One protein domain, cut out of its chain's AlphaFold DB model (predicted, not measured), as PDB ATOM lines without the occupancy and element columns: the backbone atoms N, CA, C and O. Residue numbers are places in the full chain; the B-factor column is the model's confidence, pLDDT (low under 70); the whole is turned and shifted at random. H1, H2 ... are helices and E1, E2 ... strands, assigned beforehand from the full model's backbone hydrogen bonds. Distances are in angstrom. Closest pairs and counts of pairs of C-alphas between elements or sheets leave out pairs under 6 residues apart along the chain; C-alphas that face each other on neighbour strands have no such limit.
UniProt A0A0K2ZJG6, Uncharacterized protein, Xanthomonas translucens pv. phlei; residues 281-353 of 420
ATOM      1  N   LEU A 281      12.956  17.389 -24.017       81.75
ATOM      2  CA  LEU A 281      13.007  18.814 -23.675       81.75
ATOM      3  C   LEU A 281      11.955  19.620 -24.455       81.75
ATOM      4  O   LEU A 281      11.540  19.238 -25.550       81.75
ATOM      5  N   SER A 282      11.572  20.787 -23.927       86.44
ATOM      6  CA  SER A 282      10.732  21.741 -24.662       86.44
ATOM      7  C   SER A 282      11.444  22.252 -25.925       86.44
ATOM      8  O   SER A 282      12.670  22.294 -25.971       86.44
ATOM      9  N   ALA A 283      10.707  22.702 -26.946       86.38
ATOM     10  CA  ALA A 283      11.320  23.212 -28.180       86.38
ATOM     11  C   ALA A 283      12.282  24.401 -27.941       86.38
ATOM     12  O   ALA A 283      13.298  24.518 -28.626       86.38
ATOM     13  N   ALA A 284      11.996  25.248 -26.944       85.12
ATOM     14  CA  ALA A 284      12.883  26.337 -26.529       85.12
ATOM     15  C   ALA A 284      14.173  25.806 -25.875       85.12
ATOM     16  O   ALA A 284      15.268  26.245 -26.216       85.12
ATOM     17  N   ASP A 285      14.056  24.800 -25.005       83.69
ATOM     18  CA  ASP A 285      15.205  24.146 -24.368       83.69
ATOM     19  C   ASP A 285      16.057  23.361 -25.373       83.69
ATOM     20  O   ASP A 285      17.281  23.401 -25.300       83.69
ATOM     21  N   GLN A 286      15.444  22.704 -26.362       89.44
ATOM     22  CA  GLN A 286      16.167  22.057 -27.462       89.44
ATOM     23  C   GLN A 286      16.964  23.079 -28.285       89.44
ATOM     24  O   GLN A 286      18.131  22.840 -28.598       89.44
ATOM     25  N   ALA A 287      16.371  24.239 -28.595       91.50
ATOM     26  CA  ALA A 287      17.067  25.325 -29.282       91.50
ATOM     27  C   ALA A 287      18.225  25.887 -28.438       91.50
ATOM     28  O   ALA A 287      19.309  26.131 -28.967       91.50
ATOM     29  N   MET A 288      18.025  26.040 -27.127       90.12
ATOM     30  CA  MET A 288      19.043  26.529 -26.197       90.12
ATOM     31  C   MET A 288      20.203  25.534 -26.047       90.12
ATOM     32  O   MET A 288      21.367  25.918 -26.165       90.12
ATOM     33  N   PHE A 289      19.900  24.244 -25.884       91.50
ATOM     34  CA  PHE A 289      20.881  23.160 -25.872       91.50
ATOM     35  C   PHE A 289      21.697  23.135 -27.171       91.50
ATOM     36  O   PHE A 289      22.927  23.115 -27.131       91.50
ATOM     37  N   ALA A 290      21.029  23.194 -28.328       92.25
ATOM     38  CA  ALA A 290      21.684  23.207 -29.634       92.25
ATOM     39  C   ALA A 290      22.594  24.434 -29.816       92.25
ATOM     40  O   ALA A 290      23.723  24.292 -30.287       92.25
ATOM     41  N   ARG A 291      22.132  25.619 -29.394       92.94
ATOM     42  CA  ARG A 291      22.893  26.876 -29.431       92.94
ATOM     43  C   ARG A 291      24.179  26.793 -28.608       92.94
ATOM     44  O   ARG A 291      25.212  27.253 -29.088       92.94
ATOM     45  N   ILE A 292      24.126  26.195 -27.413       90.81
ATOM     46  CA  ILE A 292      25.317  25.969 -26.577       90.81
ATOM     47  C   ILE A 292      26.217  24.913 -27.231       90.81
ATOM     48  O   ILE A 292      27.415  25.137 -27.389       90.81
ATOM     49  N   ARG A 293      25.650  23.782 -27.676       90.94
ATOM     50  CA  ARG A 293      26.410  22.652 -28.237       90.94
ATOM     51  C   ARG A 293      27.261  23.026 -29.453       90.94
ATOM     52  O   ARG A 293      28.318  22.424 -29.628       90.94
ATOM     53  N   GLN A 294      26.806  23.991 -30.256       89.06
ATOM     54  CA  GLN A 294      27.500  24.509 -31.443       89.06
ATOM     55  C   GLN A 294      28.850  25.179 -31.136       89.06
ATOM     56  O   GLN A 294      29.752  25.099 -31.964       89.06
ATOM     57  N   GLU A 295      29.002  25.818 -29.973       85.50
ATOM     58  CA  GLU A 295      30.242  26.511 -29.569       85.50
ATOM     59  C   GLU A 295      31.102  25.682 -28.595       85.50
ATOM     60  O   GLU A 295      32.185  26.101 -28.185       85.50
ATOM     61  N   VAL A 296      30.644  24.480 -28.235       87.69
ATOM     62  CA  VAL A 296      31.323  23.576 -27.301       87.69
ATOM     63  C   VAL A 296      32.147  22.523 -28.060       87.69
ATOM     64  O   VAL A 296      31.594  21.827 -28.918       87.69
ATOM     65  N   PRO A 297      33.441  22.325 -27.725       86.31
ATOM     66  CA  PRO A 297      34.295  21.335 -28.382       86.31
ATOM     67  C   PRO A 297      33.710  19.915 -28.432       86.31
ATOM     68  O   PRO A 297      33.002  19.469 -27.527       86.31
ATOM     69  N   ALA A 298      34.032  19.179 -29.498       84.75
ATOM     70  CA  ALA A 298      33.419  17.892 -29.831       84.75
ATOM     71  C   ALA A 298      33.455  16.844 -28.706       84.75
ATOM     72  O   ALA A 298      32.461  16.154 -28.490       84.75
ATOM     73  N   HIS A 299      34.576  16.735 -27.991       84.50
ATOM     74  CA  HIS A 299      34.821  15.756 -26.922       84.50
ATOM     75  C   HIS A 299      34.180  16.105 -25.572       84.50
ATOM     76  O   HIS A 299      34.295  15.323 -24.628       84.50
ATOM     77  N   ILE A 300      33.552  17.276 -25.434       86.38
ATOM     78  CA  ILE A 300      32.783  17.605 -24.232       86.38
ATOM     79  C   ILE A 300      31.400  16.963 -24.362       86.38
ATOM     80  O   ILE A 300      30.668  17.222 -25.317       86.38
ATOM     81  N   GLY A 301      31.074  16.097 -23.402       85.12
ATOM     82  CA  GLY A 301      29.821  15.346 -23.379       85.12
ATOM     83  C   GLY A 301      28.588  16.221 -23.177       85.12
ATOM     84  O   GLY A 301      28.632  17.245 -22.490       85.12
ATOM     85  N   ASP A 302      27.473  15.765 -23.742       84.44
ATOM     86  CA  ASP A 302      26.187  16.464 -23.737       84.44
ATOM     87  C   ASP A 302      25.641  16.726 -22.315       84.44
ATOM     88  O   ASP A 302      24.952  17.722 -22.107       84.44
ATOM     89  N   ASP A 303      26.026  15.928 -21.311       79.00
ATOM     90  CA  ASP A 303      25.678  16.164 -19.898       79.00
ATOM     91  C   ASP A 303      26.204  17.519 -19.382       79.00
ATOM     92  O   ASP A 303      25.503  18.238 -18.668       79.00
ATOM     93  N   HIS A 304      27.416  17.918 -19.787       84.25
ATOM     94  CA  HIS A 304      27.991  19.218 -19.417       84.25
ATOM     95  C   HIS A 304      27.272  20.374 -20.116       84.25
ATOM     96  O   HIS A 304      27.116  21.445 -19.533       84.25
ATOM     97  N   VAL A 305      26.791  20.149 -21.341       86.31
ATOM     98  CA  VAL A 305      25.995  21.120 -22.109       86.31
ATOM     99  C   VAL A 305      24.610  21.292 -21.483       86.31
ATOM    100  O   VAL A 305      24.151  22.421 -21.313       86.31
ATOM    101  N   ALA A 306      23.970  20.200 -21.055       80.50
ATOM    102  CA  ALA A 306      22.709  20.237 -20.318       80.50
ATOM    103  C   ALA A 306      22.860  20.936 -18.954       80.50
ATOM    104  O   ALA A 306      22.016  21.755 -18.581       80.50
ATOM    105  N   GLN A 307      23.961  20.689 -18.238       80.19
ATOM    106  CA  GLN A 307      24.272  21.394 -16.994       80.19
ATOM    107  C   GLN A 307      24.511  22.894 -17.247       80.19
ATOM    108  O   GLN A 307      23.958  23.729 -16.532       80.19
ATOM    109  N   ALA A 308      25.266  23.265 -18.287       83.88
ATOM    110  CA  ALA A 308      25.491  24.663 -18.668       83.88
ATOM    111  C   ALA A 308      24.181  25.383 -19.034       83.88
ATOM    112  O   ALA A 308      23.940  26.498 -18.568       83.88
ATOM    113  N   MET A 309      23.290  24.714 -19.773       87.62
ATOM    114  CA  MET A 309      21.937  25.195 -20.061       87.62
ATOM    115  C   MET A 309      21.135  25.441 -18.773       87.62
ATOM    116  O   MET A 309      20.528  26.499 -18.620       87.62
ATOM    117  N   LEU A 310      21.168  24.510 -17.812       79.31
ATOM    118  CA  LEU A 310      20.482  24.667 -16.526       79.31
ATOM    119  C   LEU A 310      21.007  25.875 -15.729       79.31
ATOM    120  O   LEU A 310      20.205  26.650 -15.209       79.31
ATOM    121  N   HIS A 311      22.327  26.072 -15.662       78.62
ATOM    122  CA  HIS A 311      22.926  27.236 -14.998       78.62
ATOM    123  C   HIS A 311      22.566  28.557 -15.691       78.62
ATOM    124  O   HIS A 311      22.245  29.534 -15.013       78.62
ATOM    125  N   ALA A 312      22.561  28.586 -17.025       81.94
ATOM    126  CA  ALA A 312      22.141  29.749 -17.802       81.94
ATOM    127  C   ALA A 312      20.659  30.100 -17.545       81.94
ATOM    128  O   ALA A 312      20.345  31.256 -17.249       81.94
ATOM    129  N   LYS A 313      19.763  29.102 -17.509       83.50
ATOM    130  CA  LYS A 313      18.345  29.298 -17.149       83.50
ATOM    131  C   LYS A 313      18.163  29.807 -15.719       83.50
ATOM    132  O   LYS A 313      17.395  30.740 -15.501       83.50
ATOM    133  N   GLN A 314      18.897  29.254 -14.749       80.12
ATOM    134  CA  GLN A 314      18.892  29.733 -13.355       80.12
ATOM    135  C   GLN A 314      19.361  31.192 -13.220       80.12
ATOM    136  O   GLN A 314      18.972  31.878 -12.277       80.12
ATOM    137  N   ALA A 315      20.166  31.672 -14.167       73.25
ATOM    138  CA  ALA A 315      20.612  33.056 -14.246       73.25
ATOM    139  C   ALA A 315      19.658  34.001 -15.006       73.25
ATOM    140  O   ALA A 315      19.902  35.206 -15.047       73.25
ATOM    141  N   GLY A 316      18.580  33.484 -15.604       81.06
ATOM    142  CA  GLY A 316      17.633  34.260 -16.412       81.06
ATOM    143  C   GLY A 316      17.959  34.329 -17.910       81.06
ATOM    144  O   GLY A 316      17.289  35.062 -18.637       81.06
ATOM    145  N   ILE A 317      18.947  33.567 -18.390       83.44
ATOM    146  CA  ILE A 317      19.130  33.289 -19.820       83.44
ATOM    147  C   ILE A 317      18.220  32.093 -20.140       83.44
ATOM    148  O   ILE A 317      18.626  30.941 -20.043       83.44
ATOM    149  N   ASP A 318      16.949  32.372 -20.417       83.31
ATOM    150  CA  ASP A 318      15.857  31.391 -20.556       83.31
ATOM    151  C   ASP A 318      15.462  31.082 -22.016       83.31
ATOM    152  O   ASP A 318      14.554  30.286 -22.249       83.31
ATOM    153  N   ASP A 319      16.151  31.687 -22.986       86.94
ATOM    154  CA  ASP A 319      15.917  31.538 -24.422       86.94
ATOM    155  C   ASP A 319      17.243  31.465 -25.199       86.94
ATOM    156  O   ASP A 319      18.244  32.084 -24.824       86.94
ATOM    157  N   ALA A 320      17.245  30.742 -26.321       88.06
ATOM    158  CA  ALA A 320      18.423  30.567 -27.170       88.06
ATOM    159  C   ALA A 320      18.926  31.887 -27.786       88.06
ATOM    160  O   ALA A 320      20.134  32.069 -27.942       88.06
ATOM    161  N   GLY A 321      18.021  32.821 -28.100       87.31
ATOM    162  CA  GLY A 321      18.342  34.149 -28.625       87.31
ATOM    163  C   GLY A 321      18.925  35.111 -27.587       87.31
ATOM    164  O   GLY A 321      19.446  36.157 -27.966       87.31
ATOM    165  N   LYS A 322      18.887  34.760 -26.292       86.50
ATOM    166  CA  LYS A 322      19.581  35.496 -25.220       86.50
ATOM    167  C   LYS A 322      21.034  35.054 -25.021       86.50
ATOM    168  O   LYS A 322      21.738  35.702 -24.250       86.50
ATOM    169  N   ILE A 323      21.484  33.970 -25.664       87.12
ATOM    170  CA  ILE A 323      22.872  33.493 -25.583       87.12
ATOM    171  C   ILE A 323      23.734  34.260 -26.588       87.12
ATOM    172  O   ILE A 323      23.709  33.986 -27.791       87.12
ATOM    173  N   ASP A 324      24.561  35.163 -26.066       81.62
ATOM    174  CA  ASP A 324      25.519  35.925 -26.866       81.62
ATOM    175  C   ASP A 324      26.704  35.045 -27.293       81.62
ATOM    176  O   ASP A 324      27.192  35.175 -28.416       81.62
ATOM    177  N   ARG A 325      27.196  34.181 -26.388       82.00
ATOM    178  CA  ARG A 325      28.358  33.296 -26.603       82.00
ATOM    179  C   ARG A 325      28.493  32.201 -25.541       82.00
ATOM    180  O   ARG A 325      28.017  32.348 -24.415       82.00
ATOM    181  N   VAL A 326      29.261  31.172 -25.874       87.62
ATOM    182  CA  VAL A 326      29.852  30.197 -24.956       87.62
ATOM    183  C   VAL A 326      31.373  30.352 -24.987       87.62
ATOM    184  O   VAL A 326      31.976  30.566 -26.036       87.62
ATOM    185  N   LEU A 327      32.016  30.275 -23.825       81.81
ATOM    186  CA  LEU A 327      33.460  30.428 -23.670       81.81
ATOM    187  C   LEU A 327      34.037  29.250 -22.883       81.81
ATOM    188  O   LEU A 327      33.450  28.791 -21.907       81.81
ATOM    189  N   MET A 328      35.224  28.794 -23.272       84.81
ATOM    190  CA  MET A 328      36.019  27.829 -22.508       84.81
ATOM    191  C   MET A 328      37.153  28.573 -21.805       84.81
ATOM    192  O   MET A 328      37.862  29.323 -22.465       84.81
ATOM    193  N   ALA A 329      37.359  28.376 -20.504       81.31
ATOM    194  CA  ALA A 329      38.460  28.971 -19.745       81.31
ATOM    195  C   ALA A 329      39.038  27.938 -18.765       81.31
ATOM    196  O   ALA A 329      38.378  27.554 -17.800       81.31
ATOM    197  N   GLY A 330      40.253  27.451 -19.029       82.62
ATOM    198  CA  GLY A 330      40.780  26.247 -18.379       82.62
ATOM    199  C   GLY A 330      39.828  25.063 -18.581       82.62
ATOM    200  O   GLY A 330      39.371  24.823 -19.700       82.62
ATOM    201  N   ASP A 331      39.478  24.381 -17.494       82.94
ATOM    202  CA  ASP A 331      38.487  23.296 -17.471       82.94
ATOM    203  C   ASP A 331      37.067  23.804 -17.126       82.94
ATOM    204  O   ASP A 331      36.254  23.060 -16.583       82.94
ATOM    205  N   ALA A 332      36.746  25.079 -17.376       80.56
ATOM    206  CA  ALA A 332      35.408  25.642 -17.171       80.56
ATOM    207  C   ALA A 332      34.764  26.077 -18.495       80.56
ATOM    208  O   ALA A 332      35.400  26.721 -19.329       80.56
ATOM    209  N   MET A 333      33.485  25.751 -18.655       84.12
ATOM    210  CA  MET A 333      32.596  26.272 -19.687       84.12
ATOM    211  C   MET A 333      31.753  27.398 -19.090       84.12
ATOM    212  O   MET A 333      31.233  27.274 -17.982       84.12
ATOM    213  N   TRP A 334      31.600  28.474 -19.846       82.75
ATOM    214  CA  TRP A 334      30.880  29.674 -19.457       82.75
ATOM    215  C   TRP A 334      29.836  30.010 -20.516       82.75
ATOM    216  O   TRP A 334      30.182  30.168 -21.683       82.75
ATOM    217  N   VAL A 335      28.565  30.115 -20.127       86.25
ATOM    218  CA  VAL A 335      27.498  30.613 -21.012       86.25
ATOM    219  C   VAL A 335      27.217  32.057 -20.641       86.25
ATOM    220  O   VAL A 335      26.901  32.344 -19.483       86.25
ATOM    221  N   ALA A 336      27.325  32.948 -21.625       80.00
ATOM    222  CA  ALA A 336      27.173  34.375 -21.420       80.00
ATOM    223  C   ALA A 336      26.116  34.976 -22.350       80.00
ATOM    224  O   ALA A 336      25.981  34.590 -23.517       80.00
ATOM    225  N   GLY A 337      25.340  35.913 -21.812       81.12
ATOM    226  CA  GLY A 337      24.130  36.383 -22.471       81.12
ATOM    227  C   GLY A 337      23.365  37.452 -21.701       81.12
ATOM    228  O   GLY A 337      23.746  37.856 -20.597       81.12
ATOM    229  N   THR A 338      22.256  37.881 -22.299       76.88
ATOM    230  CA  THR A 338      21.392  38.946 -21.777       76.88
ATOM    231  C   THR A 338      20.346  38.393 -20.807       76.88
ATOM    232  O   THR A 338      19.492  37.594 -21.192       76.88
ATOM    233  N   THR A 339      20.341  38.870 -19.560       73.44
ATOM    234  CA  THR A 339      19.291  38.548 -18.577       73.44
ATOM    235  C   THR A 339      18.176  39.604 -18.568       73.44
ATOM    236  O   THR A 339      18.377  40.736 -19.027       73.44
ATOM    237  N   PRO A 340      16.996  39.308 -17.982       59.38
ATOM    238  CA  PRO A 340      16.035  40.333 -17.585       59.38
ATOM    239  C   PRO A 340      16.724  41.480 -16.828       59.38
ATOM    240  O   PRO A 340      17.577  41.244 -15.971       59.38
ATOM    241  N   GLY A 341      16.391  42.722 -17.190       62.19
ATOM    242  CA  GLY A 341      17.079  43.928 -16.711       62.19
ATOM    243  C   GLY A 341      18.297  44.365 -17.540       62.19
ATOM    244  O   GLY A 341      18.892  45.388 -17.219       62.19
ATOM    245  N   GLY A 342      18.666  43.639 -18.605       53.44
ATOM    246  CA  GLY A 342      19.763  44.020 -19.507       53.44
ATOM    247  C   GLY A 342      21.165  43.806 -18.929       53.44
ATOM    248  O   GLY A 342      22.141  44.312 -19.480       53.44
ATOM    249  N   ALA A 343      21.280  43.075 -17.818       54.00
ATOM    250  CA  ALA A 343      22.568  42.691 -17.265       54.00
ATOM    251  C   ALA A 343      23.188  41.544 -18.079       54.00
ATOM    252  O   ALA A 343      22.493  40.663 -18.588       54.00
ATOM    253  N   TYR A 344      24.516  41.560 -18.171       51.59
ATOM    254  CA  TYR A 344      25.305  40.468 -18.730       51.59
ATOM    255  C   TYR A 344      25.613  39.472 -17.613       51.59
ATOM    256  O   TYR A 344      26.200  39.857 -16.595       51.59
ATOM    257  N   PHE A 345      25.214  38.213 -17.778       54.50
ATOM    258  CA  PHE A 345      25.551  37.145 -16.834       54.50
ATOM    259  C   PHE A 345      26.584  36.194 -17.432       54.50
ATOM    260  O   PHE A 345      26.631  36.017 -18.645       54.50
ATOM    261  N   ASP A 346      27.390  35.585 -16.561       51.38
ATOM    262  CA  ASP A 346      28.458  34.655 -16.913       51.38
ATOM    263  C   ASP A 346      28.340  33.393 -16.037       51.38
ATOM    264  O   ASP A 346      28.583  33.429 -14.826       51.38
ATOM    265  N   GLY A 347      27.857  32.290 -16.620       55.16
ATOM    266  CA  GLY A 347      27.500  31.064 -15.896       55.16
ATOM    267  C   GLY A 347      28.509  29.932 -16.065       55.16
ATOM    268  O   GLY A 347      28.537  29.299 -17.115       55.16
ATOM    269  N   CYS A 348      29.285  29.650 -15.014       49.19
ATOM    270  CA  CYS A 348      30.326  28.613 -14.982       49.19
ATOM    271  C   CYS A 348      29.790  27.199 -14.706       49.19
ATOM    272  O   CYS A 348      29.146  26.958 -13.682       49.19
ATOM    273  N   VAL A 349      30.219  26.236 -15.524       62.38
ATOM    274  CA  VAL A 349      30.162  24.788 -15.267       62.38
ATOM    275  C   VAL A 349      31.540  24.175 -15.520       62.38
ATOM    276  O   VAL A 349      32.223  24.551 -16.467       62.38
ATOM    277  N   ALA A 350      31.969  23.221 -14.691       57.09
ATOM    278  CA  ALA A 350      33.203  22.480 -14.947       57.09
ATOM    279  C   ALA A 350      33.035  21.580 -16.184       57.09
ATOM    280  O   ALA A 350      32.125  20.756 -16.235       57.09
ATOM    281  N   ALA A 351      33.919  21.725 -17.165       57.72
ATOM    282  CA  ALA A 351      34.003  20.890 -18.351       57.72
ATOM    283  C   ALA A 351      34.797  19.615 -18.028       57.72
ATOM    284  O   ALA A 351      35.996  19.517 -18.279       57.72
ATOM    285  N   GLY A 352      34.130  18.627 -17.431       46.59
ATOM    286  CA  GLY A 352      34.732  17.321 -17.196       46.59
ATOM    287  C   GLY A 352      35.058  16.600 -18.507       46.59
ATOM    288  O   GLY A 352      34.358  16.737 -19.517       46.59
ATOM    289  N   ARG A 353      36.106  15.770 -18.487       46.78
ATOM    290  CA  ARG A 353      36.275  14.734 -19.514       46.78
ATOM    291  C   ARG A 353      35.183  13.679 -19.348       46.78
ATOM    292  O   ARG A 353      34.693  13.452 -18.244       46.78
TER     293      ARG A 353
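Overview. This is residues 281 to 353 of the 420 residues of an uncharacterized protein of Xanthomonas translucens pv. phlei (UniProt A0A0K2ZJG6). A strongly twisted sheet of three strands, E1, E2 and E3, forms one layer, and two helices cover one of its faces while the other face is bare. H2 packs over E2 and E3, and H1 crosses H2 steeply and meets the sheet over E1 with its residues 288 to 293. The printed part has 73 residues, with two named helices and then three named strands in the order H1, H2, E1, E2, E3; the sheet's order is E1, E2, E3, all antiparallel. The class is mixed, helices and strands. The whole is compact, with a radius of gyration of the C-alphas of 11.1 A and spans of 35 by 26 by 17 A.

Along the chain. H1 is residues 283 to 293, from C-alpha 283 at (11.320, 23.212, -28.180) to C-alpha 293, 15.1 A away. H2 is residues 302 to 314 and 18.4 A long. E1, residues 323 to 329, begins with C-alpha 323 at (22.872, 33.493, -25.583) and is 17.2 A long. E2, residues 332 to 338, measures 19.9 A. E3, residues 344 to 350, measures 20.0 A and ends with C-alpha 350 at (33.203, 22.480, -14.947).

Arrangement. H1 and H2 touch, the closest C-alphas being those of Phe 289 and Met 309, 6.2 A apart; they run opposite ways at a steep tilt of 63 degrees. In both helices every O i to N i+4 pair is within hydrogen-bond range. H1 and H2 are on the same face of the sheet. H1 has a height over the sheet of 10.4 A, lies over E1 and runs slantwise to the strands, at 35 degrees to E1 on the local plane; the closest C-alphas of H1 and E1 are those of Ile 292 and Val 326, 6.4 A apart. H2 has a height over the sheet of 8.2 A, lies over E2 and E3 and runs slantwise to the strands, at 39 degrees to E2 on the local plane; the closest C-alphas of H2 and E3 are those of Ala 308 and Val 349, 5.8 A apart. The strands form a meander, each the antiparallel neighbour of the one before. In the hairpin of E1 and E2, N 327 and O 334 are within hydrogen-bond range at 2.8 A; in the hairpin of E2 and E3, N 333 and O 349 are at 2.8 A. E1 and E3 are the edge strands.

Size, cuts and confidence. The two C-alphas farthest apart, those of Gly 341 and Arg 353, are 35.1 A apart. The printed part has no cut. The links E1 to E2 and E2 to E3 are tight, the other two are short, and no link is long. The mean pLDDT of the printed part is 78.6; residues 340 to 353 are under 70, and E3 has a mean of 54.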